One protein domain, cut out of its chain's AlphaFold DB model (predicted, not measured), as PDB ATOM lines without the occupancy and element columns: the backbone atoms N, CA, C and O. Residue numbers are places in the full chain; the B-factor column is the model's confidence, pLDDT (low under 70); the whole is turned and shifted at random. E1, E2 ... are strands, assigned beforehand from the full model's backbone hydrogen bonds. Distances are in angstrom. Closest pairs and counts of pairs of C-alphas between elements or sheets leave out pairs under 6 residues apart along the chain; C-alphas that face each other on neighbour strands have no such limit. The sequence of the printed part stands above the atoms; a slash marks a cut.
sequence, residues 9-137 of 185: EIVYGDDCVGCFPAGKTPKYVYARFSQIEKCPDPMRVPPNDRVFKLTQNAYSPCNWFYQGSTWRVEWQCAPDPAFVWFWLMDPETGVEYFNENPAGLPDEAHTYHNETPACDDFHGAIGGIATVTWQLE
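What this domain is: This is residues 9 to 137 of the 185 residues of an uncharacterized protein of marine sediment metagenome (UniProt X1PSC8). With little regular structure, one antiparallel sheet is curled like part of a barrel and folded at hinge E3, E6 E5 E4 facing E2 E1 E8 E7, with loops at both ends. It is all strand: E1 to E8 in chain order, 51 of 129 printed residues. Compact, radius of gyration of the C-alphas 14.4 A, it spans 46 by 28 by 27 A.

How they stand to each other: E1, residues 28 to 34, E2, 51 to 57, E3, 60 to 67, E4, 72 to 79, E5, 82 to 89, and E6, 96 to 100, form a meander, each the antiparallel neighbour of the one before. E8, 129 to 133, neighbours E1 and E7, 111 to 113, both antiparallel. N 52 and O 31, N 30 and O 133, N 112 and O 130 are each 2.8 A apart, within hydrogen-bond range. The closest C-alphas of E6 and E7, Glu 100 and His 113, are 6.5 A apart.

Where its parts are: C-alpha 28 begins E1 at (-4.491, -21.076, -12.121); C-alpha 133 ends E8 at (-6.364, -28.990, -15.590).

The domain as a whole: Links E1 to E2 and E7 to E8 are long. The printed part has no cut; no printed residue is under 70 in pLDDT.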
ATOM      1  N   GLU A   9       5.361 -22.540 -19.567       85.81
ATOM      2  CA  GLU A   9       5.505 -22.756 -18.132       85.81
ATOM      3  C   GLU A   9       4.206 -22.539 -17.350       85.81
ATOM      4  O   GLU A   9       3.346 -21.721 -17.694       85.81
ATOM      5  N   ILE A  10       4.092 -23.283 -16.250       90.38
ATOM      6  CA  ILE A  10       3.011 -23.147 -15.276       90.38
ATOM      7  C   ILE A  10       3.357 -22.003 -14.334       90.38
ATOM      8  O   ILE A  10       4.446 -21.956 -13.763       90.38
ATOM      9  N   VAL A  11       2.395 -21.110 -14.116       92.38
ATOM     10  CA  VAL A  11       2.500 -20.096 -13.066       92.38
ATOM     11  C   VAL A  11       2.120 -20.743 -11.740       92.38
ATOM     12  O   VAL A  11       0.962 -21.118 -11.551       92.38
ATOM     13  N   TYR A  12       3.079 -20.852 -10.828       95.06
ATOM     14  CA  TYR A  12       2.845 -21.361  -9.478       95.06
ATOM     15  C   TYR A  12       2.392 -20.246  -8.527       95.06
ATOM     16  O   TYR A  12       2.706 -19.069  -8.733       95.06
ATOM     17  N   GLY A  13       1.578 -20.622  -7.547       95.31
ATOM     18  CA  GLY A  13       1.039 -19.746  -6.514       95.31
ATOM     19  C   GLY A  13       1.532 -20.136  -5.122       95.31
ATOM     20  O   GLY A  13       2.617 -20.700  -4.989       95.31
ATOM     21  N   ASP A  14       0.733 -19.824  -4.105       96.06
ATOM     22  CA  ASP A  14       1.035 -20.166  -2.714       96.06
ATOM     23  C   ASP A  14       0.924 -21.677  -2.492       96.06
ATOM     24  O   ASP A  14       0.177 -22.370  -3.186       96.06
ATOM     25  N   ASP A  15       1.661 -22.213  -1.525       94.75
ATOM     26  CA  ASP A  15       1.706 -23.658  -1.334       94.75
ATOM     27  C   ASP A  15       0.425 -24.219  -0.706       94.75
ATOM     28  O   ASP A  15       0.043 -23.874   0.410       94.75
ATOM     29  N   CYS A  16      -0.187 -25.172  -1.407       91.75
ATOM     30  CA  CYS A  16      -1.166 -26.103  -0.868       91.75
ATOM     31  C   CYS A  16      -0.472 -27.439  -0.554       91.75
ATOM     32  O   CYS A  16      -0.597 -28.432  -1.285       91.75
ATOM     33  N   VAL A  17       0.326 -27.440   0.518       84.31
ATOM     34  CA  VAL A  17       1.092 -28.618   0.946       84.31
ATOM     35  C   VAL A  17       0.122 -29.729   1.347       84.31
ATOM     36  O   VAL A  17      -0.665 -29.569   2.275       84.31
ATOM     37  N   GLY A  18       0.175 -30.847   0.626       83.31
ATOM     38  CA  GLY A  18      -0.707 -32.002   0.817       83.31
ATOM     39  C   GLY A  18      -1.511 -32.355  -0.432       83.31
ATOM     40  O   GLY A  18      -1.740 -33.532  -0.675       83.31
ATOM     41  N   CYS A  19      -1.836 -31.370  -1.273       89.88
ATOM     42  CA  CYS A  19      -2.449 -31.606  -2.586       89.88
ATOM     43  C   CYS A  19      -1.436 -31.540  -3.726       89.88
ATOM     44  O   CYS A  19      -1.571 -32.243  -4.723       89.88
ATOM     45  N   PHE A  20      -0.403 -30.712  -3.567       91.56
ATOM     46  CA  PHE A  20       0.663 -30.540  -4.545       91.56
ATOM     47  C   PHE A  20       2.035 -30.619  -3.865       91.56
ATOM     48  O   PHE A  20       2.156 -30.324  -2.670       91.56
ATOM     49  N   PRO A  21       3.097 -30.989  -4.606       91.81
ATOM     50  CA  PRO A  21       4.461 -30.812  -4.126       91.81
ATOM     51  C   PRO A  21       4.746 -29.340  -3.794       91.81
ATOM     52  O   PRO A  21       4.233 -28.437  -4.457       91.81
ATOM     53  N   ALA A  22       5.612 -29.099  -2.806       93.19
ATOM     54  CA  ALA A  22       6.023 -27.747  -2.427       93.19
ATOM     55  C   ALA A  22       6.607 -26.972  -3.625       93.19
ATOM     56  O   ALA A  22       7.385 -27.511  -4.421       93.19
ATOM     57  N   GLY A  23       6.202 -25.714  -3.774       93.56
ATOM     58  CA  GLY A  23       6.524 -24.842  -4.902       93.56
ATOM     59  C   GLY A  23       5.894 -25.252  -6.237       93.56
ATOM     60  O   GLY A  23       6.275 -24.706  -7.274       93.56
ATOM     61  N   LYS A  24       4.982 -26.236  -6.255       93.44
ATOM     62  CA  LYS A  24       4.322 -26.752  -7.471       93.44
ATOM     63  C   LYS A  24       2.808 -26.565  -7.479       93.44
ATOM     64  O   LYS A  24       2.136 -27.096  -8.361       93.44
ATOM     65  N   THR A  25       2.275 -25.780  -6.551       94.56
ATOM     66  CA  THR A  25       0.844 -25.468  -6.500       94.56
ATOM     67  C   THR A  25       0.479 -24.500  -7.632       94.56
ATOM     68  O   THR A  25       1.059 -23.415  -7.707       94.56
ATOM     69  N   PRO A  26      -0.437 -24.849  -8.554       95.12
ATOM     70  CA  PRO A  26      -0.757 -23.986  -9.685       95.12
ATOM     71  C   PRO A  26      -1.529 -22.744  -9.229       95.12
ATOM     72  O   PRO A  26      -2.534 -22.838  -8.533       95.12
ATOM     73  N   LYS A  27      -1.126 -21.555  -9.688       95.94
ATOM     74  CA  LYS A  27      -1.879 -20.314  -9.436       95.94
ATOM     75  C   LYS A  27      -3.232 -20.304 -10.148       95.94
ATOM     76  O   LYS A  27      -4.181 -19.662  -9.696       95.94
ATOM     77  N   TYR A  28      -3.300 -20.982 -11.292       95.12
ATOM     78  CA  TYR A  28      -4.491 -21.076 -12.121       95.12
ATOM     79  C   TYR A  28      -4.783 -22.527 -12.459       95.12
ATOM     80  O   TYR A  28      -3.893 -23.247 -12.909       95.12
ATOM     81  N   VAL A  29      -6.048 -22.905 -12.321       95.25
ATOM     82  CA  VAL A  29      -6.575 -24.162 -12.848       95.25
ATOM     83  C   VAL A  29      -7.711 -23.858 -13.816       95.25
ATOM     84  O   VAL A  29      -8.303 -22.775 -13.797       95.25
ATOM     85  N   TYR A  30      -7.988 -24.793 -14.712       93.94
ATOM     86  CA  TYR A  30      -8.927 -24.626 -15.807       93.94
ATOM     87  C   TYR A  30      -9.985 -25.714 -15.726       93.94
ATOM     88  O   TYR A  30      -9.689 -26.874 -16.015       93.94
ATOM     89  N   ALA A  31     -11.198 -25.332 -15.329       95.06
ATOM     90  CA  ALA A  31     -12.342 -26.231 -15.274       95.06
ATOM     91  C   ALA A  31     -13.089 -26.231 -16.607       95.06
ATOM     92  O   ALA A  31     -13.376 -25.165 -17.160       95.06
ATOM     93  N   ARG A  32     -13.454 -27.411 -17.099       93.69
ATOM     94  CA  ARG A  32     -14.367 -27.584 -18.232       93.69
ATOM     95  C   ARG A  32     -15.489 -28.522 -17.828       93.69
ATOM     96  O   ARG A  32     -15.214 -29.630 -17.382       93.69
ATOM     97  N   PHE A  33     -16.718 -28.091 -18.069       94.12
ATOM     98  CA  PHE A  33     -17.924 -28.898 -17.908       94.12
ATOM     99  C   PHE A  33     -18.393 -29.411 -19.267       94.12
ATOM    100  O   PHE A  33     -18.234 -28.726 -20.283       94.12
ATOM    101  N   SER A  34     -18.952 -30.612 -19.310       92.31
ATOM    102  CA  SER A  34     -19.507 -31.200 -20.523       92.31
ATOM    103  C   SER A  34     -20.678 -32.109 -20.179       92.31
ATOM    104  O   SER A  34     -20.681 -32.759 -19.140       92.31
ATOM    105  N   GLN A  35     -21.656 -32.180 -21.079       92.12
ATOM    106  CA  GLN A  35     -22.796 -33.094 -20.963       92.12
ATOM    107  C   GLN A  35     -23.636 -32.919 -19.685       92.12
ATOM    108  O   GLN A  35     -24.359 -33.836 -19.323       92.12
ATOM    109  N   ILE A  36     -23.572 -31.763 -19.013       94.44
ATOM    110  CA  ILE A  36     -24.491 -31.453 -17.913       94.44
ATOM    111  C   ILE A  36     -25.901 -31.341 -18.489       94.44
ATOM    112  O   ILE A  36     -26.135 -30.527 -19.393       94.44
ATOM    113  N   GLU A  37     -26.826 -32.141 -17.966       94.94
ATOM    114  CA  GLU A  37     -28.214 -32.173 -18.409       94.94
ATOM    115  C   GLU A  37     -29.033 -31.202 -17.566       94.94
ATOM    116  O   GLU A  37     -29.198 -31.360 -16.359       94.94
ATOM    117  N   LYS A  38     -29.543 -30.151 -18.209       95.75
ATOM    118  CA  LYS A  38     -30.373 -29.155 -17.533       95.75
ATOM    119  C   LYS A  38     -31.653 -29.807 -17.006       95.75
ATOM    120  O   LYS A  38     -32.330 -30.520 -17.746       95.75
ATOM    121  N   CYS A  39     -32.039 -29.461 -15.786       95.94
ATOM    122  CA  CYS A  39     -33.387 -29.714 -15.300       95.94
ATOM    123  C   CYS A  39     -34.435 -28.886 -16.078       95.94
ATOM    124  O   CYS A  39     -34.079 -27.951 -16.807       95.94
ATOM    125  N   PRO A  40     -35.736 -29.210 -15.965       95.19
ATOM    126  CA  PRO A  40     -36.799 -28.422 -16.586       95.19
ATOM    127  C   PRO A  40     -36.753 -26.931 -16.216       95.19
ATOM    128  O   PRO A  40     -36.140 -26.525 -15.227       95.19
ATOM    129  N   ASP A  41     -37.403 -26.095 -17.027       93.38
ATOM    130  CA  ASP A  41     -37.522 -24.659 -16.752       93.38
ATOM    131  C   ASP A  41     -38.102 -24.406 -15.345       93.38
ATOM    132  O   ASP A  41     -38.977 -25.157 -14.906       93.38
ATOM    133  N   PRO A  42     -37.630 -23.366 -14.626       92.50
ATOM    134  CA  PRO A  42     -36.931 -22.172 -15.125       92.50
ATOM    135  C   PRO A  42     -35.391 -22.224 -15.064       92.50
ATOM    136  O   PRO A  42     -34.743 -21.179 -15.120       92.50
ATOM    137  N   MET A  43     -34.786 -23.410 -14.946       94.06
ATOM    138  CA  MET A  43     -33.335 -23.539 -14.753       94.06
ATOM    139  C   MET A  43     -32.517 -22.958 -15.919       94.06
ATOM    140  O   MET A  43     -32.917 -22.987 -17.087       94.06
ATOM    141  N   ARG A  44     -31.334 -22.419 -15.618       93.62
ATOM    142  CA  ARG A  44     -30.417 -21.818 -16.594       93.62
ATOM    143  C   ARG A  44     -29.696 -22.905 -17.392       93.62
ATOM    144  O   ARG A  44     -29.381 -23.967 -16.878       93.62
ATOM    145  N   VAL A  45     -29.407 -22.648 -18.668       95.56
ATOM    146  CA  VAL A  45     -28.642 -23.596 -19.499       95.56
ATOM    147  C   VAL A  45     -27.204 -23.718 -18.964       95.56
ATOM    148  O   VAL A  45     -26.520 -22.693 -18.923       95.56
ATOM    149  N   PRO A  46     -26.721 -24.923 -18.597       94.88
ATOM    150  CA  PRO A  46     -25.376 -25.119 -18.062       94.88
ATOM    151  C   PRO A  46     -24.282 -24.688 -19.052       94.88
ATOM    152  O   PRO A  46     -24.467 -24.784 -20.270       94.88
ATOM    153  N   PRO A  47     -23.099 -24.267 -18.573       94.44
ATOM    154  CA  PRO A  47     -22.002 -23.786 -19.402       94.44
ATOM    155  C   PRO A  47     -21.176 -24.939 -20.002       94.44
ATOM    156  O   PRO A  47     -19.949 -24.966 -19.881       94.44
ATOM    157  N   ASN A  48     -21.840 -25.891 -20.659       92.44
ATOM    158  CA  ASN A  48     -21.182 -26.999 -21.348       92.44
ATOM    159  C   ASN A  48     -20.169 -26.476 -22.389       92.44
ATOM    160  O   ASN A  48     -20.416 -25.492 -23.086       92.44
ATOM    161  N   ASP A  49     -19.001 -27.121 -22.463       84.06
ATOM    162  CA  ASP A  49     -17.881 -26.811 -23.370       84.06
ATOM    163  C   ASP A  49     -17.255 -25.412 -23.212       84.06
ATOM    164  O   ASP A  49     -16.430 -24.956 -24.027       84.06
ATOM    165  N   ARG A  50     -17.589 -24.740 -22.107       86.69
ATOM    166  CA  ARG A  50     -16.904 -23.543 -21.638       86.69
ATOM    167  C   ARG A  50     -15.769 -23.927 -20.695       86.69
ATOM    168  O   ARG A  50     -15.929 -24.748 -19.797       86.69
ATOM    169  N   VAL A  51     -14.625 -23.279 -20.898       89.62
ATOM    170  CA  VAL A  51     -13.477 -23.355 -19.992       89.62
ATOM    171  C   VAL A  51     -13.529 -22.158 -19.049       89.62
ATOM    172  O   VAL A  51     -13.628 -21.010 -19.493       89.62
ATOM    173  N   PHE A  52     -13.443 -22.423 -17.752       94.25
ATOM    174  CA  PHE A  52     -13.319 -21.425 -16.700       94.25
ATOM    175  C   PHE A  52     -11.880 -21.398 -16.213       94.25
ATOM    176  O   PHE A  52     -11.324 -22.437 -15.883       94.25
ATOM    177  N   LYS A  53     -11.275 -20.210 -16.162       94.62
ATOM    178  CA  LYS A  53      -9.987 -20.009 -15.497       94.62
ATOM    179  C   LYS A  53     -10.260 -19.679 -14.034       94.62
ATOM    180  O   LYS A  53     -10.692 -18.566 -13.734       94.62
ATOM    181  N   LEU A  54     -10.007 -20.632 -13.151       96.94
ATOM    182  CA  LEU A  54     -10.101 -20.450 -11.712       96.94
ATOM    183  C   LEU A  54      -8.770 -19.905 -11.205       96.94
ATOM    184  O   LEU A  54      -7.700 -20.256 -11.709       96.94
ATOM    185  N   THR A  55      -8.842 -19.020 -10.222       97.44
ATOM    186  CA  THR A  55      -7.664 -18.421  -9.593       97.44
ATOM    187  C   THR A  55      -7.565 -18.912  -8.165       97.44
ATOM    188  O   THR A  55      -8.575 -18.984  -7.468       97.44
ATOM    189  N   GLN A  56      -6.348 -19.249  -7.749       97.19
ATOM    190  CA  GLN A  56      -6.061 -19.632  -6.378       97.19
ATOM    191  C   GLN A  56      -6.467 -18.519  -5.404       97.19
ATOM    192  O   GLN A  56      -6.205 -17.336  -5.646       97.19
ATOM    193  N   ASN A  57      -7.087 -18.902  -4.295       95.00
ATOM    194  CA  ASN A  57      -7.422 -18.007  -3.204       95.00
ATOM    195  C   ASN A  57      -6.181 -17.744  -2.337       95.00
ATOM    196  O   ASN A  57      -5.621 -18.662  -1.747       95.00
ATOM    197  N   ALA A  58      -5.788 -16.475  -2.205       89.81
ATOM    198  CA  ALA A  58      -4.628 -16.074  -1.403       89.81
ATOM    199  C   ALA A  58      -4.782 -16.369   0.104       89.81
ATOM    200  O   ALA A  58      -3.791 -16.492   0.814       89.81
ATOM    201  N   TYR A  59      -6.015 -16.478   0.608       91.50
ATOM    202  CA  TYR A  59      -6.290 -16.799   2.015       91.50
ATOM    203  C   TYR A  59      -6.495 -18.296   2.261       91.50
ATOM    204  O   TYR A  59      -6.487 -18.740   3.406       91.50
ATOM    205  N   SER A  60      -6.704 -19.072   1.196       93.25
ATOM    206  CA  SER A  60      -6.866 -20.523   1.249       93.25
ATOM    207  C   SER A  60      -6.193 -21.132   0.014       93.25
ATOM    208  O   SER A  60      -6.859 -21.351  -1.000       93.25
ATOM    209  N   PRO A  61      -4.869 -21.383   0.065       92.75
ATOM    210  CA  PRO A  61      -4.079 -21.796  -1.100       92.75
ATOM    211  C   PRO A  61      -4.553 -23.088  -1.773       92.75
ATOM    212  O   PRO A  61      -4.224 -23.346  -2.927       92.75
ATOM    213  N   CYS A  62      -5.331 -23.904  -1.064       94.69
ATOM    214  CA  CYS A  62      -5.912 -25.142  -1.570       94.69
ATOM    215  C   CYS A  62      -7.291 -24.972  -2.224       94.69
ATOM    216  O   CYS A  62      -7.954 -25.965  -2.522       94.69
ATOM    217  N   ASN A  63      -7.742 -23.735  -2.422       95.94
ATOM    218  CA  ASN A  63      -9.018 -23.410  -3.039       95.94
ATOM    219  C   ASN A  63      -8.802 -22.524  -4.272       95.94
ATOM    220  O   ASN A  63      -8.082 -21.523  -4.226       95.94
ATOM    221  N   TRP A  64      -9.460 -22.873  -5.372       97.81
ATOM    222  CA  TRP A  64      -9.496 -22.121  -6.612       97.81
ATOM    223  C   TRP A  64     -10.931 -21.772  -6.951       97.81
ATOM    224  O   TRP A  64     -11.805 -22.633  -6.960       97.81
ATOM    225  N   PHE A  65     -11.171 -20.521  -7.328       97.56
ATOM    226  CA  PHE A  65     -12.513 -20.101  -7.697       97.56
ATOM    227  C   PHE A  65     -12.533 -19.189  -8.919       97.56
ATOM    228  O   PHE A  65     -11.571 -18.492  -9.259       97.56
ATOM    229  N   TYR A  66     -13.670 -19.212  -9.597       97.38
ATOM    230  CA  TYR A  66     -14.086 -18.243 -10.594       97.38
ATOM    231  C   TYR A  66     -15.419 -17.654 -10.139       97.38
ATOM    232  O   TYR A  66     -16.363 -18.395  -9.878       97.38
ATOM    233  N   GLN A  67     -15.505 -16.325 -10.092       95.31
ATOM    234  CA  GLN A  67     -16.741 -15.607  -9.793       95.31
ATOM    235  C   GLN A  67     -17.112 -14.729 -10.988       95.31
ATOM    236  O   GLN A  67     -16.475 -13.707 -11.243       95.31
ATOM    237  N   GLY A  68     -18.136 -15.139 -11.733       92.56
ATOM    238  CA  GLY A  68     -18.765 -14.328 -12.772       92.56
ATOM    239  C   GLY A  68     -20.120 -13.781 -12.330       92.56
ATOM    240  O   GLY A  68     -20.578 -14.035 -11.217       92.56
ATOM    241  N   SER A  69     -20.787 -13.064 -13.236       84.31
ATOM    242  CA  SER A  69     -22.185 -12.644 -13.058       84.31
ATOM    243  C   SER A  69     -23.183 -13.793 -13.223       84.31
ATOM    244  O   SER A  69     -24.283 -13.721 -12.701       84.31
ATOM    245  N   THR A  70     -22.812 -14.842 -13.965       91.25
ATOM    246  CA  THR A  70     -23.716 -15.949 -14.333       91.25
ATOM    247  C   THR A  70     -23.367 -17.266 -13.648       91.25
ATOM    248  O   THR A  70     -24.230 -18.117 -13.476       91.25
ATOM    249  N   TRP A  71     -22.093 -17.461 -13.308       96.56
ATOM    250  CA  TRP A  71     -21.582 -18.729 -12.800       96.56
ATOM    251  C   TRP A  71     -20.535 -18.467 -11.733       96.56
ATOM    252  O   TRP A  71     -19.636 -17.641 -11.936       96.56
ATOM    253  N   ARG A  72     -20.625 -19.218 -10.639       97.19
ATOM    254  CA  ARG A  72     -19.535 -19.427  -9.695       97.19
ATOM    255  C   ARG A  72     -19.040 -20.855  -9.869       97.19
ATOM    256  O   ARG A  72     -19.836 -21.788  -9.932       97.19
ATOM    257  N   VAL A  73     -17.726 -20.995  -9.989       98.00
ATOM    258  CA  VAL A  73     -17.051 -22.292 -10.049       98.00
ATOM    259  C   VAL A  73     -16.049 -22.331  -8.919       98.00
ATOM    260  O   VAL A  73     -15.264 -21.394  -8.782       98.00
ATOM    261  N   GLU A  74     -16.064 -23.396  -8.137       97.31
ATOM    262  CA  GLU A  74     -15.153 -23.582  -7.017       97.31
ATOM    263  C   GLU A  74     -14.569 -24.980  -7.076       97.31
ATOM    264  O   GLU A  74     -15.291 -25.949  -7.277       97.31
ATOM    265  N   TRP A  75     -13.254 -25.066  -6.948       97.38
ATOM    266  CA  TRP A  75     -12.530 -26.317  -6.904       97.38
ATOM    267  C   TRP A  75     -11.545 -26.244  -5.751       97.38
ATOM    268  O   TRP A  75     -10.633 -25.418  -5.753       97.38
ATOM    269  N   GLN A  76     -11.744 -27.097  -4.763       95.44
ATOM    270  CA  GLN A  76     -10.925 -27.165  -3.571       95.44
ATOM    271  C   GLN A  76     -10.336 -28.559  -3.450       95.44
ATOM    272  O   GLN A  76     -11.011 -29.553  -3.692       95.44
ATOM    273  N   CYS A  77      -9.085 -28.623  -3.020       93.50
ATOM    274  CA  CYS A  77      -8.503 -29.848  -2.510       93.50
ATOM    275  C   CYS A  77      -8.321 -29.719  -0.995       93.50
ATOM    276  O   CYS A  77      -7.893 -28.681  -0.496       93.50
ATOM    277  N   ALA A  78      -8.657 -30.761  -0.252       89.88
ATOM    278  CA  ALA A  78      -8.373 -30.870   1.168       89.88
ATOM    279  C   ALA A  78      -7.449 -32.075   1.375       89.88
ATOM    280  O   ALA A  78      -7.746 -33.138   0.842       89.88
ATOM    281  N   PRO A  79      -6.323 -31.936   2.095       83.50
ATOM    282  CA  PRO A  79      -5.360 -33.027   2.237       83.50
ATOM    283  C   PRO A  79      -5.623 -33.964   3.429       83.50
ATOM    284  O   PRO A  79      -5.021 -35.036   3.473       83.50
ATOM    285  N   ASP A  80      -6.480 -33.591   4.388       82.00
ATOM    286  CA  ASP A  80      -6.723 -34.378   5.608       82.00
ATOM    287  C   ASP A  80      -8.195 -34.312   6.089       82.00
ATOM    288  O   ASP A  80      -8.595 -33.320   6.707       82.00
ATOM    289  N   PRO A  81      -9.025 -35.342   5.811       83.25
ATOM    290  CA  PRO A  81      -8.751 -36.438   4.882       83.25
ATOM    291  C   PRO A  81      -8.588 -35.923   3.443       83.25
ATOM    292  O   PRO A  81      -9.096 -34.859   3.098       83.25
ATOM    293  N   ALA A  82      -7.882 -36.680   2.601       87.31
ATOM    294  CA  ALA A  82      -7.699 -36.325   1.198       87.31
ATOM    295  C   ALA A  82      -9.035 -36.395   0.437       87.31
ATOM    296  O   ALA A  82      -9.590 -37.487   0.287       87.31
ATOM    297  N   PHE A  83      -9.536 -35.263  -0.050       91.31
ATOM    298  CA  PHE A  83     -10.686 -35.194  -0.954       91.31
ATOM    299  C   PHE A  83     -10.651 -33.924  -1.808       91.31
ATOM    300  O   PHE A  83      -9.927 -32.965  -1.525       91.31
ATOM    301  N   VAL A  84     -11.487 -33.903  -2.842       94.44
ATOM    302  CA  VAL A  84     -11.773 -32.714  -3.650       94.44
ATOM    303  C   VAL A  84     -13.200 -32.243  -3.374       94.44
ATOM    304  O   VAL A  84     -14.066 -33.062  -3.110       94.44
ATOM    305  N   TRP A  85     -13.458 -30.940  -3.437       94.25
ATOM    306  CA  TRP A  85     -14.803 -30.377  -3.593       94.25
ATOM    307  C   TRP A  85     -14.860 -29.605  -4.899       94.25
ATOM    308  O   TRP A  85     -14.047 -28.704  -5.111       94.25
ATOM    309  N   PHE A  86     -15.803 -29.950  -5.774       96.12
ATOM    310  CA  PHE A  86     -15.936 -29.303  -7.071       96.12
ATOM    311  C   PHE A  86     -17.377 -28.905  -7.363       96.12
ATOM    312  O   PHE A  86     -18.227 -29.763  -7.593       96.12
ATOM    313  N   TRP A  87     -17.627 -27.594  -7.414       95.38
ATOM    314  CA  TRP A  87     -18.958 -27.026  -7.598       95.38
ATOM    315  C   TRP A  87     -19.069 -26.095  -8.800       95.38
ATOM    316  O   TRP A  87     -18.176 -25.293  -9.097       95.38
ATOM    317  N   LEU A  88     -20.236 -26.157  -9.438       97.31
ATOM    318  CA  LEU A  88     -20.767 -25.143 -10.338       97.31
ATOM    319  C   LEU A  88     -22.120 -24.686  -9.802       97.31
ATOM    320  O   LEU A  88     -23.033 -25.496  -9.671       97.31
ATOM    321  N   MET A  89     -22.273 -23.386  -9.572       96.50
ATOM    322  CA  MET A  89     -23.524 -22.821  -9.073       96.50
ATOM    323  C   MET A  89     -23.891 -21.515  -9.775       96.50
ATOM    324  O   MET A  89     -23.022 -20.775 -10.257       96.50
ATOM    325  N   ASP A  90     -25.185 -21.218  -9.806       95.56
ATOM    326  CA  ASP A  90     -25.693 -19.895 -10.145       95.56
ATOM    327  C   ASP A  90     -25.553 -18.982  -8.915       95.56
ATOM    328  O   ASP A  90     -26.186 -19.232  -7.887       95.56
ATOM    329  N   PRO A  91     -24.715 -17.931  -8.966       94.44
ATOM    330  CA  PRO A  91     -24.480 -17.080  -7.806       94.44
ATOM    331  C   PRO A  91     -25.687 -16.207  -7.435       94.44
ATOM    332  O   PRO A  91     -25.710 -15.676  -6.329       94.44
ATOM    333  N   GLU A  92     -26.652 -16.021  -8.340       93.31
ATOM    334  CA  GLU A  92     -27.843 -15.202  -8.095       93.31
ATOM    335  C   GLU A  92     -28.892 -15.959  -7.275       93.31
ATOM    336  O   GLU A  92     -29.481 -15.407  -6.349       93.31
ATOM    337  N   THR A  93     -29.107 -17.232  -7.605       93.06
ATOM    338  CA  THR A  93     -30.156 -18.067  -7.005       93.06
ATOM    339  C   THR A  93     -29.617 -19.055  -5.974       93.06
ATOM    340  O   THR A  93     -30.383 -19.555  -5.157       93.06
ATOM    341  N   GLY A  94     -28.314 -19.343  -6.001       93.31
ATOM    342  CA  GLY A  94     -27.688 -20.383  -5.186       93.31
ATOM    343  C   GLY A  94     -27.885 -21.802  -5.724       93.31
ATOM    344  O   GLY A  94     -27.394 -22.737  -5.104       93.31
ATOM    345  N   VAL A  95     -28.566 -21.970  -6.862       94.69
ATOM    346  CA  VAL A  95     -28.847 -23.284  -7.459       94.69
ATOM    347  C   VAL A  95     -27.557 -23.942  -7.947       94.69
ATOM    348  O   VAL A  95     -26.766 -23.327  -8.673       94.69
ATOM    349  N   GLU A  96     -27.370 -25.207  -7.587       95.44
ATOM    350  CA  GLU A  96     -26.248 -26.048  -7.987       95.44
ATOM    351  C   GLU A  96     -26.516 -26.725  -9.338       95.44
ATOM    352  O   GLU A  96     -27.625 -27.160  -9.641       95.44
ATOM    353  N   TYR A  97     -25.483 -26.803 -10.175       96.75
ATOM    354  CA  TYR A  97     -25.534 -27.415 -11.509       96.75
ATOM    355  C   TYR A  97     -24.490 -28.517 -11.699       96.75
ATOM    356  O   TYR A  97     -24.553 -29.258 -12.678       96.75
ATOM    357  N   PHE A  98     -23.504 -28.591 -10.809       96.69
ATOM    358  CA  PHE A  98     -22.522 -29.660 -10.769       96.69
ATOM    359  C   PHE A  98     -21.986 -29.767  -9.350       96.69
ATOM    360  O   PHE A  98     -21.568 -28.746  -8.793       96.69
ATOM    361  N   ASN A  99     -21.959 -30.978  -8.806       94.88
ATOM    362  CA  ASN A  99     -21.349 -31.260  -7.520       94.88
ATOM    363  C   ASN A  99     -20.696 -32.641  -7.539       94.88
ATOM    364  O   ASN A  99     -21.319 -33.620  -7.949       94.88
ATOM    365  N   GLU A 100     -19.443 -32.699  -7.100       94.00
ATOM    366  CA  GLU A 100     -18.776 -33.953  -6.778       94.00
ATOM    367  C   GLU A 100     -17.713 -33.732  -5.704       94.00
ATOM    368  O   GLU A 100     -17.086 -32.663  -5.618       94.00
ATOM    369  N   ASN A 101     -17.490 -34.767  -4.896       93.19
ATOM    370  CA  ASN A 101     -16.537 -34.748  -3.801       93.19
ATOM    371  C   ASN A 101     -15.688 -36.031  -3.682       93.19
ATOM    372  O   ASN A 101     -15.687 -36.685  -2.631       93.19
ATOM    373  N   PRO A 102     -14.942 -36.414  -4.735       92.06
ATOM    374  CA  PRO A 102     -14.254 -37.694  -4.747       92.06
ATOM    375  C   PRO A 102     -13.168 -37.752  -3.666       92.06
ATOM    376  O   PRO A 102     -12.474 -36.769  -3.378       92.06
ATOM    377  N   ALA A 103     -13.003 -38.940  -3.086       90.12
ATOM    378  CA  ALA A 103     -11.923 -39.219  -2.149       90.12
ATOM    379  C   ALA A 103     -10.571 -39.286  -2.873       90.12
ATOM    380  O   ALA A 103     -10.458 -39.822  -3.975       90.12
ATOM    381  N   GLY A 104      -9.524 -38.820  -2.197       88.56
ATOM    382  CA  GLY A 104      -8.157 -38.812  -2.702       88.56
ATOM    383  C   GLY A 104      -7.676 -37.434  -3.151       88.56
ATOM    384  O   GLY A 104      -8.375 -36.427  -3.059       88.56
ATOM    385  N   LEU A 105      -6.419 -37.405  -3.588       86.56
ATOM    386  CA  LEU A 105      -5.772 -36.200  -4.094       86.56
ATOM    387  C   LEU A 105      -6.089 -35.993  -5.578       86.56
ATOM    388  O   LEU A 105      -6.348 -36.960  -6.296       86.56
ATOM    389  N   PRO A 106      -6.043 -34.742  -6.056       80.00
ATOM    390  CA  PRO A 106      -6.398 -34.437  -7.426       80.00
ATOM    391  C   PRO A 106      -5.325 -34.897  -8.415       80.00
ATOM    392  O   PRO A 106      -4.181 -34.447  -8.358       80.00
ATOM    393  N   ASP A 107      -5.733 -35.704  -9.392       88.00
ATOM    394  CA  ASP A 107      -4.957 -35.937 -10.609       88.00
ATOM    395  C   ASP A 107      -5.329 -34.918 -11.691       88.00
ATOM    396  O   ASP A 107      -6.492 -34.523 -11.844       88.00
ATOM    397  N   GLU A 108      -4.337 -34.493 -12.479       89.38
ATOM    398  CA  GLU A 108      -4.604 -33.566 -13.575       89.38
ATOM    399  C   GLU A 108      -5.554 -34.198 -14.592       89.38
ATOM    400  O   GLU A 108      -5.318 -35.302 -15.091       89.38
ATOM    401  N   ALA A 109      -6.603 -33.451 -14.936       88.12
ATOM    402  CA  ALA A 109      -7.653 -33.865 -15.852       88.12
ATOM    403  C   ALA A 109      -8.358 -35.168 -15.436       88.12
ATOM    404  O   ALA A 109      -8.869 -35.895 -16.293       88.12
ATOM    405  N   HIS A 110      -8.432 -35.430 -14.124       90.69
ATOM    406  CA  HIS A 110      -9.419 -36.344 -13.562       90.69
ATOM    407  C   HIS A 110     -10.816 -35.986 -14.088       90.69
ATOM    408  O   HIS A 110     -11.156 -34.802 -14.197       90.69
ATOM    409  N   THR A 111     -11.585 -37.009 -14.463       92.00
ATOM    410  CA  THR A 111     -12.958 -36.845 -14.949       92.00
ATOM    411  C   THR A 111     -13.903 -36.968 -13.775       92.00
ATOM    412  O   THR A 111     -14.075 -38.047 -13.226       92.00
ATOM    413  N   TYR A 112     -14.471 -35.827 -13.430       94.31
ATOM    414  CA  TYR A 112     -15.451 -35.651 -12.384       94.31
ATOM    415  C   TYR A 112     -16.846 -35.964 -12.935       94.31
ATOM    416  O   TYR A 112     -17.145 -35.576 -14.068       94.31
ATOM    417  N   HIS A 113     -17.698 -36.627 -12.164       93.50
ATOM    418  CA  HIS A 113     -19.079 -36.957 -12.494       93.50
ATOM    419  C   HIS A 113     -20.045 -36.208 -11.578       93.50
ATOM    420  O   HIS A 113     -19.894 -36.204 -10.366       93.50
ATOM    421  N   ASN A 114     -21.072 -35.587 -12.155       92.62
ATOM    422  CA  ASN A 114     -22.087 -34.923 -11.346       92.62
ATOM    423  C   ASN A 114     -22.871 -35.963 -10.529       92.62
ATOM    424  O   ASN A 114     -23.559 -36.808 -11.108       92.62
ATOM    425  N   GLU A 115     -22.793 -35.885  -9.203       84.94
ATOM    426  CA  GLU A 115     -23.451 -36.831  -8.293       84.94
ATOM    427  C   GLU A 115     -24.906 -36.464  -7.980       84.94
ATOM    428  O   GLU A 115     -25.602 -37.215  -7.295       84.94
ATOM    429  N   THR A 116     -25.401 -35.335  -8.493       86.38
ATOM    430  CA  THR A 116     -26.779 -34.892  -8.273       86.38
ATOM    431  C   THR A 116     -27.797 -35.915  -8.814       86.38
ATOM    432  O   THR A 116     -27.867 -36.127 -10.031       86.38
ATOM    433  N   PRO A 117     -28.626 -36.534  -7.946       80.75
ATOM    434  CA  PRO A 117     -29.468 -37.666  -8.335       80.75
ATOM    435  C   PRO A 117     -30.805 -37.258  -8.969       80.75
ATOM    436  O   PRO A 117     -31.455 -38.091  -9.601       80.75
ATOM    437  N   ALA A 118     -31.256 -36.017  -8.769       88.31
ATOM    438  CA  ALA A 118     -32.564 -35.554  -9.218       88.31
ATOM    439  C   ALA A 118     -32.637 -34.025  -9.324       88.31
ATOM    440  O   ALA A 118     -31.823 -33.307  -8.753       88.31
ATOM    441  N   CYS A 119     -33.659 -33.554 -10.037       93.44
ATOM    442  CA  CYS A 119     -34.022 -32.144 -10.110       93.44
ATOM    443  C   CYS A 119     -34.882 -31.741  -8.908       93.44
ATOM    444  O   CYS A 119     -35.909 -32.376  -8.652       93.44
ATOM    445  N   ASP A 120     -34.502 -30.663  -8.229       91.69
ATOM    446  CA  ASP A 120     -35.261 -30.045  -7.138       91.69
ATOM    447  C   ASP A 120     -34.970 -28.532  -7.062       91.69
ATOM    448  O   ASP A 120     -34.329 -27.967  -7.949       91.69
ATOM    449  N   ASP A 121     -35.464 -27.859  -6.021       88.81
ATOM    450  CA  ASP A 121     -35.318 -26.406  -5.854       88.81
ATOM    451  C   ASP A 121     -33.859 -25.946  -5.668       88.81
ATOM    452  O   ASP A 121     -33.554 -24.769  -5.865       88.81
ATOM    453  N   PHE A 122     -32.952 -26.856  -5.307       91.44
ATOM    454  CA  PHE A 122     -31.529 -26.587  -5.108       91.44
ATOM    455  C   PHE A 122     -30.674 -27.071  -6.282       91.44
ATOM    456  O   PHE A 122     -29.564 -26.572  -6.464       91.44
ATOM    457  N   HIS A 123     -31.195 -27.980  -7.108       95.44
ATOM    458  CA  HIS A 123     -30.467 -28.632  -8.191       95.44
ATOM    459  C   HIS A 123     -31.051 -28.310  -9.573       95.44
ATOM    460  O   HIS A 123     -32.108 -28.800  -9.976       95.44
ATOM    461  N   GLY A 124     -30.311 -27.511 -10.343       95.25
ATOM    462  CA  GLY A 124     -30.685 -27.047 -11.681       95.25
ATOM    463  C   GLY A 124     -30.232 -27.951 -12.827       95.25
ATOM    464  O   GLY A 124     -30.564 -27.688 -13.990       95.25
ATOM    465  N   ALA A 125     -29.480 -29.010 -12.526       95.88
ATOM    466  CA  ALA A 125     -29.042 -29.998 -13.499       95.88
ATOM    467  C   ALA A 125     -28.771 -31.371 -12.875       95.88
ATOM    468  O   ALA A 125     -28.447 -31.478 -11.695       95.88
ATOM    469  N   ILE A 126     -28.847 -32.403 -13.712       94.31
ATOM    470  CA  ILE A 126     -28.486 -33.784 -13.396       94.31
ATOM    471  C   ILE A 126     -27.413 -34.272 -14.364       94.31
ATOM    472  O   ILE A 126     -27.294 -33.783 -15.489       94.31
ATOM    473  N   GLY A 127     -26.617 -35.243 -13.921       92.00
ATOM    474  CA  GLY A 127     -25.587 -35.859 -14.751       92.00
ATOM    475  C   GLY A 127     -24.559 -34.873 -15.324       92.00
ATOM    476  O   GLY A 127     -24.469 -33.702 -14.941       92.00
ATOM    477  N   GLY A 128     -23.754 -35.380 -16.252       93.38
ATOM    478  CA  GLY A 128     -22.645 -34.653 -16.857       93.38
ATOM    479  C   GLY A 128     -21.303 -34.921 -16.199       93.38
ATOM    480  O   GLY A 128     -21.192 -35.596 -15.174       93.38
ATOM    481  N   ILE A 129     -20.268 -34.403 -16.849       94.31
ATOM    482  CA  ILE A 129     -18.879 -34.580 -16.452       94.31
ATOM    483  C   ILE A 129     -18.150 -33.247 -16.401       94.31
ATOM    484  O   ILE A 129     -18.492 -32.286 -17.099       94.31
ATOM    485  N   ALA A 130     -17.085 -33.206 -15.621       94.56
ATOM    486  CA  ALA A 130     -16.188 -32.076 -15.577       94.56
ATOM    487  C   ALA A 130     -14.730 -32.524 -15.504       94.56
ATOM    488  O   ALA A 130     -14.411 -33.666 -15.197       94.56
ATOM    489  N   THR A 131     -13.818 -31.620 -15.830       93.94
ATOM    490  CA  THR A 131     -12.374 -31.851 -15.714       93.94
ATOM    491  C   THR A 131     -11.693 -30.585 -15.248       93.94
ATOM    492  O   THR A 131     -12.090 -29.487 -15.644       93.94
ATOM    493  N   VAL A 132     -10.643 -30.739 -14.444       94.19
ATOM    494  CA  VAL A 132      -9.792 -29.633 -13.996       94.19
ATOM    495  C   VAL A 132      -8.362 -29.891 -14.443       94.19
ATOM    496  O   VAL A 132      -7.825 -30.975 -14.236       94.19
ATOM    497  N   THR A 133      -7.744 -28.899 -15.083       92.81
ATOM    498  CA  THR A 133      -6.364 -28.990 -15.590       92.81
ATOM    499  C   THR A 133      -5.518 -27.819 -15.102       92.81
ATOM    500  O   THR A 133      -6.039 -26.729 -14.875       92.81
ATOM    501  N   TRP A 134      -4.207 -28.007 -14.977       92.31
ATOM    502  CA  TRP A 134      -3.230 -26.935 -14.722       92.31
ATOM    503  C   TRP A 134      -2.150 -26.867 -15.815       92.31
ATOM    504  O   TRP A 134      -1.099 -26.254 -15.642       92.31
ATOM    505  N   GLN A 135      -2.462 -27.453 -16.972       86.69
ATOM    506  CA  GLN A 135      -1.696 -27.498 -18.214       86.69
ATOM    507  C   GLN A 135      -0.367 -28.262 -18.176       86.69
ATOM    508  O   GLN A 135       0.374 -28.210 -19.161       86.69
ATOM    509  N   LEU A 136      -0.057 -29.010 -17.115       88.62
ATOM    510  CA  LEU A 136       1.206 -29.750 -17.047       88.62
ATOM    511  C   LEU A 136       1.267 -30.829 -18.134       88.62
ATOM    512  O   LEU A 136       2.275 -30.947 -18.833       88.62
ATOM    513  N   GLU A 137       0.189 -31.587 -18.321       87.06
ATOM    514  CA  GLU A 137       0.084 -32.573 -19.398       87.06
ATOM    515  C   GLU A 137       0.165 -31.921 -20.785       87.06
ATOM    516  O   GLU A 137       0.865 -32.419 -21.666       87.06
TER     517      GLU A 137